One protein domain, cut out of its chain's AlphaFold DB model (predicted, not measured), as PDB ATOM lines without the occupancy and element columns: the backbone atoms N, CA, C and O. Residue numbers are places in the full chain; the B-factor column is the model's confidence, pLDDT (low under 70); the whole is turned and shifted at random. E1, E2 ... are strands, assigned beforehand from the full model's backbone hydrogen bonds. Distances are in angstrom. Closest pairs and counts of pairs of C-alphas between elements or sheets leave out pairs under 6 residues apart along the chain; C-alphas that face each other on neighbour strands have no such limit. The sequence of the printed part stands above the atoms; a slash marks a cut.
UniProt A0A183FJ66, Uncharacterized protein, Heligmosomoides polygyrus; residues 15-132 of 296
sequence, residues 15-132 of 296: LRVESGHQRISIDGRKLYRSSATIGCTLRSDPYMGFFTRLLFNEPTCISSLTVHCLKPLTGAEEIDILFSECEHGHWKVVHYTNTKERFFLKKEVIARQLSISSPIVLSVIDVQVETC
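AT A GLANCE: This is residues 15 to 132 of the 296 residues of an uncharacterized protein of Heligmosomoides polygyrus (UniProt A0A183FJ66). A single strongly twisted sheet is folded over on itself into two wings: E1, residues 47 to 55 of E2, residues 113 to 117 of E5 and E3 make one, and E6, residues 62 to 69 of E2, residues 102 to 105 of E5 and E4 the other. The long bent strands E2 and E5 run through both wings, and a loop, residues 32 to 41, sticks out from the body. The printed part has 118 residues, no named helix and six named strands, which follow one another along the chain as E1, E2, E3, E4, E5 and E6; the class is all strand, and in the branched sheet the neighbour pairs E1 and E2, E2 and E5, E2 and E6, E3 and E5, and E4 and E5 are antiparallel. It is compact, with a radius of gyration of the C-alphas of 14.5 A and spans of 44 by 31 by 26 A.

HOW THE PARTS SIT: E1, residues 15 to 24, forms a hairpin with E2, residues 47 to 69; N 18 and O 53 are 2.8 A apart. E3, residues 80 to 84, is antiparallel to E5, residues 102 to 118, with N 82 and O 115 at 2.8 A. E4, residues 96 to 99, forms a hairpin with E5, with N 97 and O 104 at 2.8 A. E5 is antiparallel to E2, with N 54 and O 114 at 2.7 A. E6, residues 124 to 131, is antiparallel to E2, with N 66 and O 128 at 2.8 A. E1 and E6 lie on one side of E2, and E5 on the other side.

IN THESE COORDINATES: E1 begins at C-alpha 15 (47.806, 9.772, -38.756) and spans 21.5 A. E2 spans 21.7 A and bends by 146 degrees at residue 66. E3 spans 13.3 A, E4 10.3 A and E5 16.4 A. E6 spans 20.6 A and ends at C-alpha 131 (39.030, 21.419, -42.727).

THE WHOLE: The C-alphas of Ala 36 and Asn 57, the two farthest apart, are 46.1 A apart. The printed part has no cut; the links E1 to E2 and E3 to E4 are long. The mean pLDDT of the printed part is 72.5, and 36 residues are under 70, among them residues 25 to 46.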
ATOM      1  N   LEU A  15      46.708  10.572 -39.305       46.00
ATOM      2  CA  LEU A  15      47.806   9.772 -38.756       46.00
ATOM      3  C   LEU A  15      47.619   8.276 -39.043       46.00
ATOM      4  O   LEU A  15      48.576   7.579 -39.374       46.00
ATOM      5  N   ARG A  16      46.393   7.767 -38.867       48.84
ATOM      6  CA  ARG A  16      46.052   6.352 -39.070       48.84
ATOM      7  C   ARG A  16      44.556   6.171 -39.300       48.84
ATOM      8  O   ARG A  16      43.754   6.876 -38.691       48.84
ATOM      9  N   VAL A  17      44.197   5.183 -40.121       68.06
ATOM     10  CA  VAL A  17      42.830   4.659 -40.220       68.06
ATOM     11  C   VAL A  17      42.767   3.283 -39.561       68.06
ATOM     12  O   VAL A  17      43.571   2.402 -39.863       68.06
ATOM     13  N   GLU A  18      41.817   3.089 -38.655       72.94
ATOM     14  CA  GLU A  18      41.553   1.819 -37.979       72.94
ATOM     15  C   GLU A  18      40.122   1.384 -38.271       72.94
ATOM     16  O   GLU A  18      39.201   2.185 -38.161       72.94
ATOM     17  N   SER A  19      39.916   0.116 -38.614       75.12
ATOM     18  CA  SER A  19      38.571  -0.452 -38.725       75.12
ATOM     19  C   SER A  19      38.416  -1.629 -37.776       75.12
ATOM     20  O   SER A  19      39.363  -2.380 -37.546       75.12
ATOM     21  N   GLY A  20      37.228  -1.791 -37.204       76.62
ATOM     22  CA  GLY A  20      36.970  -2.859 -36.245       76.62
ATOM     23  C   GLY A  20      35.537  -2.872 -35.743       76.62
ATOM     24  O   GLY A  20      34.661  -2.212 -36.298       76.62
ATOM     25  N   HIS A  21      35.299  -3.626 -34.673       79.75
ATOM     26  CA  HIS A  21      34.025  -3.646 -33.966       79.75
ATOM     27  C   HIS A  21      34.260  -3.575 -32.459       79.75
ATOM     28  O   HIS A  21      35.150  -4.232 -31.920       79.75
ATOM     29  N   GLN A  22      33.461  -2.786 -31.750       76.94
ATOM     30  CA  GLN A  22      33.561  -2.673 -30.296       76.94
ATOM     31  C   GLN A  22      32.226  -2.256 -29.683       76.94
ATOM     32  O   GLN A  22      31.276  -1.899 -30.378       76.94
ATOM     33  N   ARG A  23      32.169  -2.257 -28.351       75.38
ATOM     34  CA  ARG A  23      31.093  -1.594 -27.618       75.38
ATOM     35  C   ARG A  23      31.328  -0.081 -27.664       75.38
ATOM     36  O   ARG A  23      32.301   0.411 -27.095       75.38
ATOM     37  N   ILE A  24      30.450   0.653 -28.338       74.19
ATOM     38  CA  ILE A  24      30.548   2.103 -28.519       74.19
ATOM     39  C   ILE A  24      29.600   2.784 -27.534       74.19
ATOM     40  O   ILE A  24      28.393   2.558 -27.559       74.19
ATOM     41  N   SER A  25      30.162   3.614 -26.654       68.81
ATOM     42  CA  SER A  25      29.403   4.451 -25.718       68.81
ATOM     43  C   SER A  25      29.370   5.877 -26.249       68.81
ATOM     44  O   SER A  25      30.423   6.436 -26.549       68.81
ATOM     45  N   ILE A  26      28.174   6.449 -26.364       67.38
ATOM     46  CA  ILE A  26      27.959   7.770 -26.956       67.38
ATOM     47  C   ILE A  26      27.402   8.712 -25.892       67.38
ATOM     48  O   ILE A  26      26.302   8.492 -25.384       67.38
ATOM     49  N   ASP A  27      28.101   9.801 -25.590       62.91
ATOM     50  CA  ASP A  27      27.545  10.821 -24.703       62.91
ATOM     51  C   ASP A  27      26.511  11.672 -25.467       62.91
ATOM     52  O   ASP A  27      26.819  12.297 -26.480       62.91
ATOM     53  N   GLY A  28      25.256  11.685 -24.991       53.59
ATOM     54  CA  GLY A  28      24.200  12.583 -25.489       53.59
ATOM     55  C   GLY A  28      23.093  11.973 -26.363       53.59
ATOM     56  O   GLY A  28      22.188  12.705 -26.770       53.59
ATOM     57  N   ARG A  29      23.074  10.657 -26.628       51.16
ATOM     58  CA  ARG A  29      21.945  10.020 -27.341       51.16
ATOM     59  C   ARG A  29      20.736   9.862 -26.401       51.16
ATOM     60  O   ARG A  29      20.654   8.908 -25.632       51.16
ATOM     61  N   LYS A  30      19.762  10.778 -26.471       43.41
ATOM     62  CA  LYS A  30      18.386  10.481 -26.029       43.41
ATOM     63  C   LYS A  30      17.742   9.612 -27.108       43.41
ATOM     64  O   LYS A  30      17.281  10.130 -28.120       43.41
ATOM     65  N   LEU A  31      17.741   8.294 -26.922       43.88
ATOM     66  CA  LEU A  31      16.917   7.404 -27.737       43.88
ATOM     67  C   LEU A  31      15.446   7.771 -27.495       43.88
ATOM     68  O   LEU A  31      14.923   7.556 -26.403       43.88
ATOM     69  N   TYR A  32      14.773   8.329 -28.502       35.34
ATOM     70  CA  TYR A  32      13.313   8.381 -28.526       35.34
ATOM     71  C   TYR A  32      12.803   6.947 -28.708       35.34
ATOM     72  O   TYR A  32      12.570   6.485 -29.821       35.34
ATOM     73  N   ARG A  33      12.648   6.214 -27.604       37.38
ATOM     74  CA  ARG A  33      11.711   5.093 -27.549       37.38
ATOM     75  C   ARG A  33      10.465   5.586 -26.837       37.38
ATOM     76  O   ARG A  33      10.508   5.954 -25.667       37.38
ATOM     77  N   SER A  34       9.358   5.610 -27.568       36.53
ATOM     78  CA  SER A  34       8.023   5.755 -27.009       36.53
ATOM     79  C   SER A  34       7.742   4.573 -26.079       36.53
ATOM     80  O   SER A  34       7.315   3.510 -26.520       36.53
ATOM     81  N   SER A  35       8.006   4.736 -24.791       37.84
ATOM     82  CA  SER A  35       7.337   3.961 -23.753       37.84
ATOM     83  C   SER A  35       7.308   4.797 -22.486       37.84
ATOM     84  O   SER A  35       8.340   5.160 -21.923       37.84
ATOM     85  N   ALA A  36       6.100   5.177 -22.091       43.16
ATOM     86  CA  ALA A  36       5.840   5.925 -20.883       43.16
ATOM     87  C   ALA A  36       6.066   5.019 -19.666       43.16
ATOM     88  O   ALA A  36       5.155   4.306 -19.265       43.16
ATOM     89  N   THR A  37       7.254   5.048 -19.056       35.31
ATOM     90  CA  THR A  37       7.430   4.701 -17.634       35.31
ATOM     91  C   THR A  37       8.684   5.383 -17.061       35.31
ATOM     92  O   THR A  37       9.808   5.054 -17.408       35.31
ATOM     93  N   ILE A  38       8.431   6.400 -16.233       38.53
ATOM     94  CA  ILE A  38       9.143   6.871 -15.029       38.53
ATOM     95  C   ILE A  38      10.621   6.444 -14.840       38.53
ATOM     96  O   ILE A  38      10.909   5.289 -14.560       38.53
ATOM     97  N   GLY A  39      11.511   7.449 -14.762       33.50
ATOM     98  CA  GLY A  39      12.514   7.523 -13.682       33.50
ATOM     99  C   GLY A  39      13.975   7.156 -13.982       33.50
ATOM    100  O   GLY A  39      14.383   6.025 -13.778       33.50
ATOM    101  N   CYS A  40      14.771   8.192 -14.276       33.09
ATOM    102  CA  CYS A  40      16.209   8.361 -13.990       33.09
ATOM    103  C   CYS A  40      17.274   7.472 -14.685       33.09
ATOM    104  O   CYS A  40      17.291   6.251 -14.605       33.09
ATOM    105  N   THR A  41      18.295   8.173 -15.215       33.88
ATOM    106  CA  THR A  41      19.594   7.714 -15.776       33.88
ATOM    107  C   THR A  41      19.634   7.301 -17.257       33.88
ATOM    108  O   THR A  41      20.064   6.213 -17.611       33.88
ATOM    109  N   LEU A  42      19.289   8.218 -18.169       37.38
ATOM    110  CA  LEU A  42      19.557   8.046 -19.606       37.38
ATOM    111  C   LEU A  42      21.025   8.380 -19.941       37.38
ATOM    112  O   LEU A  42      21.319   9.440 -20.497       37.38
ATOM    113  N   ARG A  43      21.955   7.472 -19.616       41.38
ATOM    114  CA  ARG A  43      23.128   7.277 -20.487       41.38
ATOM    115  C   ARG A  43      22.611   6.557 -21.732       41.38
ATOM    116  O   ARG A  43      21.813   5.637 -21.607       41.38
ATOM    117  N   SER A  44      23.024   6.992 -22.919       51.03
ATOM    118  CA  SER A  44      22.811   6.222 -24.149       51.03
ATOM    119  C   SER A  44      23.312   4.802 -23.907       51.03
ATOM    120  O   SER A  44      24.500   4.642 -23.618       51.03
ATOM    121  N   ASP A  45      22.453   3.790 -24.030       55.72
ATOM    122  CA  ASP A  45      22.914   2.407 -23.937       55.72
ATOM    123  C   ASP A  45      24.019   2.194 -24.979       55.72
ATOM    124  O   ASP A  45      23.827   2.515 -26.160       55.72
ATOM    125  N   PRO A  46      25.205   1.726 -24.565       65.00
ATOM    126  CA  PRO A  46      26.279   1.492 -25.503       65.00
ATOM    127  C   PRO A  46      25.897   0.341 -26.431       65.00
ATOM    128  O   PRO A  46      25.504  -0.729 -25.958       65.00
ATOM    129  N   TYR A  47      26.035   0.535 -27.742       72.56
ATOM    130  CA  TYR A  47      25.733  -0.505 -28.723       72.56
ATOM    131  C   TYR A  47      27.006  -1.187 -29.219       72.56
ATOM    132  O   TYR A  47      28.095  -0.612 -29.200       72.56
ATOM    133  N   MET A  48      26.876  -2.442 -29.644       73.56
ATOM    134  CA  MET A  48      27.939  -3.128 -30.375       73.56
ATOM    135  C   MET A  48      27.929  -2.618 -31.811       73.56
ATOM    136  O   MET A  48      26.953  -2.840 -32.524       73.56
ATOM    137  N   GLY A  49      28.981  -1.905 -32.205       81.38
ATOM    138  CA  GLY A  49      29.066  -1.245 -33.501       81.38
ATOM    139  C   GLY A  49      30.378  -1.523 -34.217       81.38
ATOM    140  O   GLY A  49      31.417  -1.726 -33.584       81.38
ATOM    141  N   PHE A  50      30.312  -1.508 -35.543       83.62
ATOM    142  CA  PHE A  50      31.461  -1.447 -36.433       83.62
ATOM    143  C   PHE A  50      31.909   0.000 -36.566       83.62
ATOM    144  O   PHE A  50      31.081   0.911 -36.518       83.62
ATOM    145  N   PHE A  51      33.208   0.223 -36.716       86.44
ATOM    146  CA  PHE A  51      33.745   1.564 -36.878       86.44
ATOM    147  C   PHE A  51      34.856   1.624 -37.919       86.44
ATOM    148  O   PHE A  51      35.611   0.666 -38.085       86.44
ATOM    149  N   THR A  52      34.981   2.800 -38.526       83.81
ATOM    150  CA  THR A  52      36.169   3.288 -39.226       83.81
ATOM    151  C   THR A  52      36.619   4.558 -38.514       83.81
ATOM    152  O   THR A  52      35.907   5.565 -38.494       83.81
ATOM    153  N   ARG A  53      37.780   4.495 -37.866       86.06
ATOM    154  CA  ARG A  53      38.340   5.545 -37.022       86.06
ATOM    155  C   ARG A  53      39.529   6.185 -37.707       86.06
ATOM    156  O   ARG A  53      40.445   5.498 -38.136       86.06
ATOM    157  N   LEU A  54      39.513   7.503 -37.750       83.50
ATOM    158  CA  LEU A  54      40.572   8.356 -38.246       83.50
ATOM    159  C   LEU A  54      41.252   8.982 -37.033       83.50
ATOM    160  O   LEU A  54      40.605   9.675 -36.245       83.50
ATOM    161  N   LEU A  55      42.539   8.721 -36.860       77.38
ATOM    162  CA  LEU A  55      43.377   9.417 -35.890       77.38
ATOM    163  C   LEU A  55      44.099  10.541 -36.627       77.38
ATOM    164  O   LEU A  55      44.552  10.321 -37.745       77.38
ATOM    165  N   PHE A  56      44.217  11.722 -36.029       70.38
ATOM    166  CA  PHE A  56      44.917  12.870 -36.617       70.38
ATOM    167  C   PHE A  56      46.249  13.111 -35.904       70.38
ATOM    168  O   PHE A  56      46.346  12.918 -34.694       70.38
ATOM    169  N   ASN A  57      47.270  13.547 -36.648       61.06
ATOM    170  CA  ASN A  57      48.601  13.822 -36.087       61.06
ATOM    171  C   ASN A  57      48.588  15.061 -35.174       61.06
ATOM    172  O   ASN A  57      49.255  15.123 -34.144       61.06
ATOM    173  N   GLU A  58      47.768  16.040 -35.546       63.31
ATOM    174  CA  GLU A  58      47.530  17.264 -34.796       63.31
ATOM    175  C   GLU A  58      46.020  17.475 -34.629       63.31
ATOM    176  O   GLU A  58      45.236  16.947 -35.427       63.31
ATOM    177  N   PRO A  59      45.576  18.241 -33.614       76.44
ATOM    178  CA  PRO A  59      44.178  18.635 -33.492       76.44
ATOM    179  C   PRO A  59      43.695  19.279 -34.796       76.44
ATOM    180  O   PRO A  59      44.140  20.362 -35.173       76.44
ATOM    181  N   THR A  60      42.791  18.597 -35.492       76.31
ATOM    182  CA  THR A  60      42.366  18.975 -36.840       76.31
ATOM    183  C   THR A  60      40.964  19.550 -36.788       76.31
ATOM    184  O   THR A  60      40.059  18.932 -36.233       76.31
ATOM    185  N   CYS A  61      40.784  20.747 -37.344       83.50
ATOM    186  CA  CYS A  61      39.465  21.358 -37.473       83.50
ATOM    187  C   CYS A  61      38.745  20.762 -38.683       83.50
ATOM    188  O   CYS A  61      39.343  20.730 -39.747       83.50
ATOM    189  N   ILE A  62      37.494  20.331 -38.542       87.06
ATOM    190  CA  ILE A  62      36.728  19.568 -39.534       87.06
ATOM    191  C   ILE A  62      35.382  20.249 -39.793       87.06
ATOM    192  O   ILE A  62      34.646  20.545 -38.849       87.06
ATOM    193  N   SER A  63      35.044  20.445 -41.066       86.81
ATOM    194  CA  SER A  63      33.811  21.080 -41.548       86.81
ATOM    195  C   SER A  63      32.909  20.116 -42.332       86.81
ATOM    196  O   SER A  63      31.682  20.186 -42.229       86.81
ATOM    197  N   SER A  64      33.484  19.172 -43.080       87.44
ATOM    198  CA  SER A  64      32.733  18.132 -43.786       87.44
ATOM    199  C   SER A  64      33.556  16.857 -43.963       87.44
ATOM    200  O   SER A  64      34.750  16.820 -43.663       87.44
ATOM    201  N   LEU A  65      32.904  15.789 -44.411       87.12
ATOM    202  CA  LEU A  65      33.545  14.527 -44.751       87.12
ATOM    203  C   LEU A  65      32.833  13.834 -45.913       87.12
ATOM    204  O   LEU A  65      31.609  13.885 -46.016       87.12
ATOM    205  N   THR A  66      33.596  13.172 -46.772       83.06
ATOM    206  CA  THR A  66      33.103  12.327 -47.863       83.06
ATOM    207  C   THR A  66      33.443  10.881 -47.532       83.06
ATOM    208  O   THR A  66      34.607  10.562 -47.310       83.06
ATOM    209  N   VAL A  67      32.437  10.010 -47.466       81.50
ATOM    210  CA  VAL A  67      32.596   8.588 -47.131       81.50
ATOM    211  C   VAL A  67      32.215   7.752 -48.341       81.50
ATOM    212  O   VAL A  67      31.034   7.632 -48.674       81.50
ATOM    213  N   HIS A  68      33.210   7.144 -48.975       76.31
ATOM    214  CA  HIS A  68      33.000   6.232 -50.088       76.31
ATOM    215  C   HIS A  68      32.847   4.805 -49.560       76.31
ATOM    216  O   HIS A  68      33.751   4.257 -48.931       76.31
ATOM    217  N   CYS A  69      31.701   4.190 -49.839       71.81
ATOM    218  CA  CYS A  69      31.370   2.826 -49.435       71.81
ATOM    219  C   CYS A  69      30.933   1.999 -50.649       71.81
ATOM    220  O   CYS A  69      30.304   2.538 -51.559       71.81
ATOM    221  N   LEU A  70      31.160   0.678 -50.624       71.62
ATOM    222  CA  LEU A  70      30.616  -0.230 -51.656       71.62
ATOM    223  C   LEU A  70      29.084  -0.162 -51.731       71.62
ATOM    224  O   LEU A  70      28.503  -0.251 -52.810       71.62
ATOM    225  N   LYS A  71      28.428   0.005 -50.575       76.75
ATOM    226  CA  LYS A  71      26.996   0.289 -50.481       76.75
ATOM    227  C   LYS A  71      26.805   1.774 -50.150       76.75
ATOM    228  O   LYS A  71      27.296   2.194 -49.101       76.75
ATOM    229  N   PRO A  72      26.104   2.556 -50.992       70.81
ATOM    230  CA  PRO A  72      25.879   3.974 -50.736       70.81
ATOM    231  C   PRO A  72      25.196   4.200 -49.391       70.81
ATOM    232  O   PRO A  72      24.183   3.561 -49.101       70.81
ATOM    233  N   LEU A  73      25.741   5.125 -48.605       76.12
ATOM    234  CA  LEU A  73      25.134   5.546 -47.351       76.12
ATOM    235  C   LEU A  73      24.036   6.571 -47.643       76.12
ATOM    236  O   LEU A  73      24.260   7.547 -48.365       76.12
ATOM    237  N   THR A  74      22.841   6.346 -47.109       69.12
ATOM    238  CA  THR A  74      21.682   7.223 -47.341       69.12
ATOM    239  C   THR A  74      21.552   8.314 -46.280       69.12
ATOM    240  O   THR A  74      20.988   9.374 -46.561       69.12
ATOM    241  N   GLY A  75      22.145   8.125 -45.095       62.94
ATOM    242  CA  GLY A  75      22.227   9.160 -44.064       62.94
ATOM    243  C   GLY A  75      22.078   8.653 -42.629       62.94
ATOM    244  O   GLY A  75      22.612   7.612 -42.260       62.94
ATOM    245  N   ALA A  76      21.398   9.460 -41.806       57.38
ATOM    246  CA  ALA A  76      21.406   9.447 -40.334       57.38
ATOM    247  C   ALA A  76      20.948   8.157 -39.629       57.38
ATOM    248  O   ALA A  76      21.153   8.030 -38.425       57.38
ATOM    249  N   GLU A  77      20.329   7.215 -40.335       62.59
ATOM    250  CA  GLU A  77      19.884   5.947 -39.741       62.59
ATOM    251  C   GLU A  77      20.970   4.862 -39.776       62.59
ATOM    252  O   GLU A  77      20.902   3.894 -39.020       62.59
ATOM    253  N   GLU A  78      21.990   5.028 -40.622       73.12
ATOM    254  CA  GLU A  78      22.994   3.992 -40.885       73.12
ATOM    255  C   GLU A  78      24.293   4.211 -40.110       73.12
ATOM    256  O   GLU A  78      24.960   3.231 -39.773       73.12
ATOM    257  N   ILE A  79      24.656   5.467 -39.821       85.19
ATOM    258  CA  ILE A  79      25.932   5.806 -39.184       85.19
ATOM    259  C   ILE A  79      25.789   6.860 -38.080       85.19
ATOM    260  O   ILE A  79      24.962   7.763 -38.155       85.19
ATOM    261  N   ASP A  80      26.671   6.783 -37.089       87.56
ATOM    262  CA  ASP A  80      26.989   7.844 -36.145       87.56
ATOM    263  C   ASP A  80      28.404   8.358 -36.446       87.56
ATOM    264  O   ASP A  80      29.359   7.581 -36.514       87.56
ATOM    265  N   ILE A  81      28.556   9.675 -36.580       89.81
ATOM    266  CA  ILE A  81      29.869  10.316 -36.674       89.81
ATOM    267  C   ILE A  81      30.227  10.813 -35.281       89.81
ATOM    268  O   ILE A  81      29.513  11.624 -34.687       89.81
ATOM    269  N   LEU A  82      31.324  10.297 -34.744       90.12
ATOM    270  CA  LEU A  82      31.798  10.591 -33.401       90.12
ATOM    271  C   LEU A  82      33.157  11.270 -33.476       90.12
ATOM    272  O   LEU A  82      33.947  10.970 -34.367       90.12
ATOM    273  N   PHE A  83      33.459  12.143 -32.523       89.38
ATOM    274  CA  PHE A  83      34.775  12.763 -32.424       89.38
ATOM    275  C   PHE A  83      35.286  12.806 -30.986       89.38
ATOM    276  O   PHE A  83      34.510  12.766 -30.027       89.38
ATOM    277  N   SER A  84      36.607  12.901 -30.851       84.94
ATOM    278  CA  SER A  84      37.283  13.204 -29.595       84.94
ATOM    279  C   SER A  84      38.397  14.219 -29.822       84.94
ATOM    280  O   SER A  84      39.148  14.139 -30.795       84.94
ATOM    281  N   GLU A  85      38.513  15.174 -28.905       82.12
ATOM    282  CA  GLU A  85      39.576  16.189 -28.885       82.12
ATOM    283  C   GLU A  85      40.904  15.627 -28.340       82.12
ATOM    284  O   GLU A  85      41.957  16.226 -28.546       82.12
ATOM    285  N   CYS A  86      40.870  14.457 -27.691       72.31
ATOM    286  CA  CYS A  86      42.021  13.810 -27.060       72.31
ATOM    287  C   CYS A  86      42.297  12.430 -27.674       72.31
ATOM    288  O   CYS A  86      41.415  11.810 -28.264       72.31
ATOM    289  N   GLU A  87      43.515  11.912 -27.491       60.56
ATOM    290  CA  GLU A  87      43.877  10.535 -27.880       60.56
ATOM    291  C   GLU A  87      43.173   9.485 -27.017       60.56
ATOM    292  O   GLU A  87      42.913   8.374 -27.469       60.56
ATOM    293  N   HIS A  88      42.855   9.814 -25.767       61.28
ATOM    294  CA  HIS A  88      42.084   8.973 -24.855       61.28
ATOM    295  C   HIS A  88      40.991   9.862 -24.264       61.28
ATOM    296  O   HIS A  88      41.272  10.766 -23.479       61.28
ATOM    297  N   GLY A  89      39.748   9.680 -24.702       63.12
ATOM    298  CA  GLY A  89      38.673  10.597 -24.348       63.12
ATOM    299  C   GLY A  89      37.286  10.044 -24.638       63.12
ATOM    300  O   GLY A  89      37.120   9.010 -25.281       63.12
ATOM    301  N   HIS A  90      36.281  10.757 -24.137       72.19
ATOM    302  CA  HIS A  90      34.877  10.459 -24.386       72.19
ATOM    303  C   HIS A  90      34.498  10.799 -25.832       72.19
ATOM    304  O   HIS A  90      34.973  11.793 -26.392       72.19
ATOM    305  N   TRP A  91      33.637   9.973 -26.428       81.81
ATOM    306  CA  TRP A  91      33.101  10.201 -27.766       81.81
ATOM    307  C   TRP A  91      31.950  11.199 -27.711       81.81
ATOM    308  O   TRP A  91      30.936  10.960 -27.051       81.81
ATOM    309  N   LYS A  92      32.096  12.295 -28.453       84.44
ATOM    310  CA  LYS A  92      31.040  13.283 -28.677       84.44
ATOM    311  C   LYS A  92      30.383  13.027 -30.030       84.44
ATOM    312  O   LYS A  92      31.067  12.690 -30.995       84.44
ATOM    313  N   VAL A  93      29.065  13.207 -30.114       87.31
ATOM    314  CA  VAL A  93      28.329  13.073 -31.380       87.31
ATOM    315  C   VAL A  93      28.510  14.317 -32.230       87.31
ATOM    316  O   VAL A  93      28.302  15.442 -31.770       87.31
ATOM    317  N   VAL A  94      28.829  14.100 -33.497       87.38
ATOM    318  CA  VAL A  94      28.784  15.123 -34.529       87.38
ATOM    319  C   VAL A  94      27.369  15.198 -35.092       87.38
ATOM    320  O   VAL A  94      26.818  14.213 -35.580       87.38
ATOM    321  N   HIS A  95      26.777  16.388 -35.073       88.94
ATOM    322  CA  HIS A  95      25.549  16.642 -35.817       88.94
ATOM    323  C   HIS A  95      25.888  17.044 -37.247       88.94
ATOM    324  O   HIS A  95      26.685  17.959 -37.449       88.94
ATOM    325  N   TYR A  96      25.241  16.421 -38.227       89.25
ATOM    326  CA  TYR A  96      25.503  16.672 -39.641       89.25
ATOM    327  C   TYR A  96      24.216  16.746 -40.475       89.25
ATOM    328  O   TYR A  96      23.118  16.439 -40.002       89.25
ATOM    329  N   THR A  97      24.364  17.192 -41.715       87.94
ATOM    330  CA  THR A  97      23.445  16.962 -42.838       87.94
ATOM    331  C   THR A  97      24.209  16.204 -43.921       87.94
ATOM    332  O   THR A  97      25.434  16.256 -43.941       87.94
ATOM    333  N   ASN A  98      23.544  15.465 -44.804       85.50
ATOM    334  CA  ASN A  98      24.245  14.714 -45.845       85.50
ATOM    335  C   ASN A  98      23.597  14.859 -47.222       85.50
ATOM    336  O   ASN A  98      22.386  15.041 -47.348       85.50
ATOM    337  N   THR A  99      24.428  14.759 -48.255       81.19
ATOM    338  CA  THR A  99      24.042  14.657 -49.663       81.19
ATOM    339  C   THR A  99      24.797  13.479 -50.269       81.19
ATOM    340  O   THR A  99      25.982  13.602 -50.586       81.19
ATOM    341  N   LYS A 100      24.124  12.333 -50.430       77.56
ATOM    342  CA  LYS A 100      24.766  11.070 -50.834       77.56
ATOM    343  C   LYS A 100      25.929  10.725 -49.884       77.56
ATOM    344  O   LYS A 100      25.721  10.626 -48.681       77.56
ATOM    345  N   GLU A 101      27.134  10.603 -50.435       78.25
ATOM    346  CA  GLU A 101      28.391  10.261 -49.768       78.25
ATOM    347  C   GLU A 101      29.028  11.408 -48.969       78.25
ATOM    348  O   GLU A 101      29.955  11.159 -48.204       78.25
ATOM    349  N   ARG A 102      28.544  12.652 -49.105       86.00
ATOM    350  CA  ARG A 102      29.104  13.810 -48.389       86.00
ATOM    351  C   ARG A 102      28.257  14.196 -47.185       86.00
ATOM    352  O   ARG A 102      27.044  14.366 -47.300       86.00
ATOM    353  N   PHE A 103      28.911  14.391 -46.050       88.75
ATOM    354  CA  PHE A 103      28.341  14.706 -44.749       88.75
ATOM    355  C   PHE A 103      28.901  16.050 -44.269       88.75
ATOM    356  O   PHE A 103      30.090  16.187 -43.991       88.75
ATOM    357  N   PHE A 104      28.041  17.057 -44.170       89.19
ATOM    358  CA  PHE A 104      28.373  18.405 -43.724       89.19
ATOM    359  C   PHE A 104      28.100  18.547 -42.236       89.19
ATOM    360  O   PHE A 104      26.975  18.326 -41.780       89.19
ATOM    361  N   LEU A 105      29.111  18.938 -41.469       90.00
ATOM    362  CA  LEU A 105      28.957  19.108 -40.035       90.00
ATOM    363  C   LEU A 105      28.166  20.388 -39.763       90.00
ATOM    364  O   LEU A 105      28.484  21.461 -40.267       90.00
ATOM    365  N   LYS A 106      27.133  20.297 -38.918       86.38
ATOM    366  CA  LYS A 106      26.336  21.468 -38.509       86.38
ATOM    367  C   LYS A 106      27.154  22.470 -37.696       86.38
ATOM    368  O   LYS A 106      26.772  23.633 -37.600       86.38
ATOM    369  N   LYS A 107      28.225  22.000 -37.060       84.88
ATOM    370  CA  LYS A 107      29.222  22.807 -36.363       84.88
ATOM    371  C   LYS A 107      30.593  22.243 -36.684       84.88
ATOM    372  O   LYS A 107      30.776  21.034 -36.585       84.88
ATOM    373  N   GLU A 108      31.524  23.123 -37.020       86.94
ATOM    374  CA  GLU A 108      32.934  22.773 -37.133       86.94
ATOM    375  C   GLU A 108      33.438  22.172 -35.813       86.94
ATOM    376  O   GLU A 108      33.092  22.656 -34.730       86.94
ATOM    377  N   VAL A 109      34.224  21.099 -35.899       86.12
ATOM    378  CA  VAL A 109      34.777  20.407 -34.724       86.12
ATOM    379  C   VAL A 109      36.288  20.338 -34.816       86.12
ATOM    380  O   VAL A 109      36.830  20.144 -35.894       86.12
ATOM    381  N   ILE A 110      36.973  20.451 -33.682       83.50
ATOM    382  CA  ILE A 110      38.403  20.153 -33.593       83.50
ATOM    383  C   ILE A 110      38.531  18.749 -33.015       83.50
ATOM    384  O   ILE A 110      37.974  18.464 -31.956       83.50
ATOM    385  N   ALA A 111      39.231  17.864 -33.713       85.44
ATOM    386  CA  ALA A 111      39.337  16.464 -33.334       85.44
ATOM    387  C   ALA A 111      40.776  15.954 -33.448       85.44
ATOM    388  O   ALA A 111      41.490  16.260 -34.400       85.44
ATOM    389  N   ARG A 112      41.180  15.131 -32.478       81.44
ATOM    390  CA  ARG A 112      42.324  14.210 -32.597       81.44
ATOM    391  C   ARG A 112      41.891  12.826 -33.064       81.44
ATOM    392  O   ARG A 112      42.705  12.084 -33.600       81.44
ATOM    393  N   GLN A 113      40.610  12.500 -32.905       86.31
ATOM    394  CA  GLN A 113      40.014  11.272 -33.415       86.31
ATOM    395  C   GLN A 113      38.625  11.538 -33.982       86.31
ATOM    396  O   GLN A 113      37.821  12.227 -33.353       86.31
ATOM    397  N   LEU A 114      38.321  10.935 -35.126       89.94
ATOM    398  CA  LEU A 114      36.989  10.872 -35.724       89.94
ATOM    399  C   LEU A 114      36.617   9.400 -35.921       89.94
ATOM    400  O   LEU A 114      37.467   8.602 -36.290       89.94
ATOM    401  N   SER A 115      35.371   9.011 -35.683       89.25
ATOM    402  CA  SER A 115      34.905   7.635 -35.854       89.25
ATOM    403  C   SER A 115      33.574   7.624 -36.582       89.25
ATOM    404  O   SER A 115      32.579   8.127 -36.062       89.25
ATOM    405  N   ILE A 116      33.550   7.017 -37.763       90.00
ATOM    406  CA  ILE A 116      32.324   6.664 -38.476       90.00
ATOM    407  C   ILE A 116      31.895   5.307 -37.940       90.00
ATOM    408  O   ILE A 116      32.611   4.324 -38.105       90.00
ATOM    409  N   SER A 117      30.767   5.267 -37.245       88.44
ATOM    410  CA  SER A 117      30.327   4.102 -36.476       88.44
ATOM    411  C   SER A 117      28.957   3.643 -36.950       88.44
ATOM    412  O   SER A 117      28.131   4.475 -37.295       88.44
ATOM    413  N   SER A 118      28.685   2.343 -36.970       84.69
ATOM    414  CA  SER A 118      27.396   1.798 -37.407       84.69
ATOM    415  C   SER A 118      27.044   0.521 -36.645       84.69
ATOM    416  O   SER A 118      27.943  -0.245 -36.294       84.69
ATOM    417  N   PRO A 119      25.755   0.231 -36.391       81.88
ATOM    418  CA  PRO A 119      25.334  -1.071 -35.872       81.88
ATOM    419  C   PRO A 119      25.520  -2.221 -36.883       81.88
ATOM    420  O   PRO A 119      25.397  -3.384 -36.503       81.88
ATOM    421  N   ILE A 120      25.806  -1.924 -38.157       80.06
ATOM    422  CA  ILE A 120      25.996  -2.905 -39.237       80.06
ATOM    423  C   ILE A 120      27.402  -2.736 -39.833       80.06
ATOM    424  O   ILE A 120      27.992  -1.660 -39.768       80.06
ATOM    425  N   VAL A 121      27.964  -3.809 -40.398       77.75
ATOM    426  CA  VAL A 121      29.256  -3.759 -41.098       77.75
ATOM    427  C   VAL A 121      29.173  -2.771 -42.262       77.75
ATOM    428  O   VAL A 121      28.319  -2.913 -43.138       77.75
ATOM    429  N   LEU A 122      30.092  -1.804 -42.293       73.44
ATOM    430  CA  LEU A 122      30.264  -0.887 -43.415       73.44
ATOM    431  C   LEU A 122      31.459  -1.321 -44.264       73.44
ATOM    432  O   LEU A 122      32.547  -1.556 -43.743       73.44
ATOM    433  N   SER A 123      31.274  -1.375 -45.579       75.31
ATOM    434  CA  SER A 123      32.363  -1.592 -46.536       75.31
ATOM    435  C   SER A 123      32.935  -0.254 -46.998       75.31
ATOM    436  O   SER A 123      32.721   0.152 -48.143       75.31
ATOM    437  N   VAL A 124      33.588   0.455 -46.077       73.25
ATOM    438  CA  VAL A 124      34.222   1.754 -46.342       73.25
ATOM    439  C   VAL A 124      35.479   1.536 -47.182       73.25
ATOM    440  O   VAL A 124      36.344   0.746 -46.809       73.25
ATOM    441  N   ILE A 125      35.555   2.220 -48.317       66.50
ATOM    442  CA  ILE A 125      36.687   2.197 -49.249       66.50
ATOM    443  C   ILE A 125      37.629   3.356 -48.930       66.50
ATOM    444  O   ILE A 125      38.837   3.162 -48.830       66.50
ATOM    445  N   ASP A 126      37.063   4.553 -48.770       67.69
ATOM    446  CA  ASP A 126      37.810   5.792 -48.570       67.69
ATOM    447  C   ASP A 126      37.009   6.782 -47.714       67.69
ATOM    448  O   ASP A 126      35.773   6.807 -47.751       67.69
ATOM    449  N   VAL A 127      37.725   7.602 -46.945       75.69
ATOM    450  CA  VAL A 127      37.154   8.692 -46.153       75.69
ATOM    451  C   VAL A 127      37.998   9.941 -46.340       75.69
ATOM    452  O   VAL A 127      39.155   9.989 -45.932       75.69
ATOM    453  N   GLN A 128      37.385  10.986 -46.880       75.31
ATOM    454  CA  GLN A 128      38.009  12.291 -47.070       75.31
ATOM    455  C   GLN A 128      37.419  13.269 -46.060       75.31
ATOM    456  O   GLN A 128      36.211  13.267 -45.834       75.31
ATOM    457  N   VAL A 129      38.244  14.107 -45.440       82.75
ATOM    458  CA  VAL A 129      37.802  15.075 -44.427       82.75
ATOM    459  C   VAL A 129      38.206  16.478 -44.849       82.75
ATOM    460  O   VAL A 129      39.330  16.699 -45.278       82.75
ATOM    461  N   GLU A 130      37.276  17.423 -44.740       81.00
ATOM    462  CA  GLU A 130      37.449  18.825 -45.113       81.00
ATOM    463  C   GLU A 130      37.711  19.692 -43.880       81.00
ATOM    464  O   GLU A 130      36.942  19.599 -42.922       81.00
ATOM    465  N   THR A 131      38.750  20.546 -43.879       80.00
ATOM    466  CA  THR A 131      39.030  21.419 -42.727       80.00
ATOM    467  C   THR A 131      38.143  22.647 -42.751       80.00
ATOM    468  O   THR A 131      37.633  23.097 -43.776       80.00
ATOM    469  N   CYS A 132      38.040  23.264 -41.585       79.19
ATOM    470  CA  CYS A 132      37.588  24.634 -41.436       79.19
ATOM    471  C   CYS A 132      38.520  25.612 -42.187       79.19
ATOM    472  O   CYS A 132      39.746  25.481 -42.148       79.19
TER     473      CYS A 132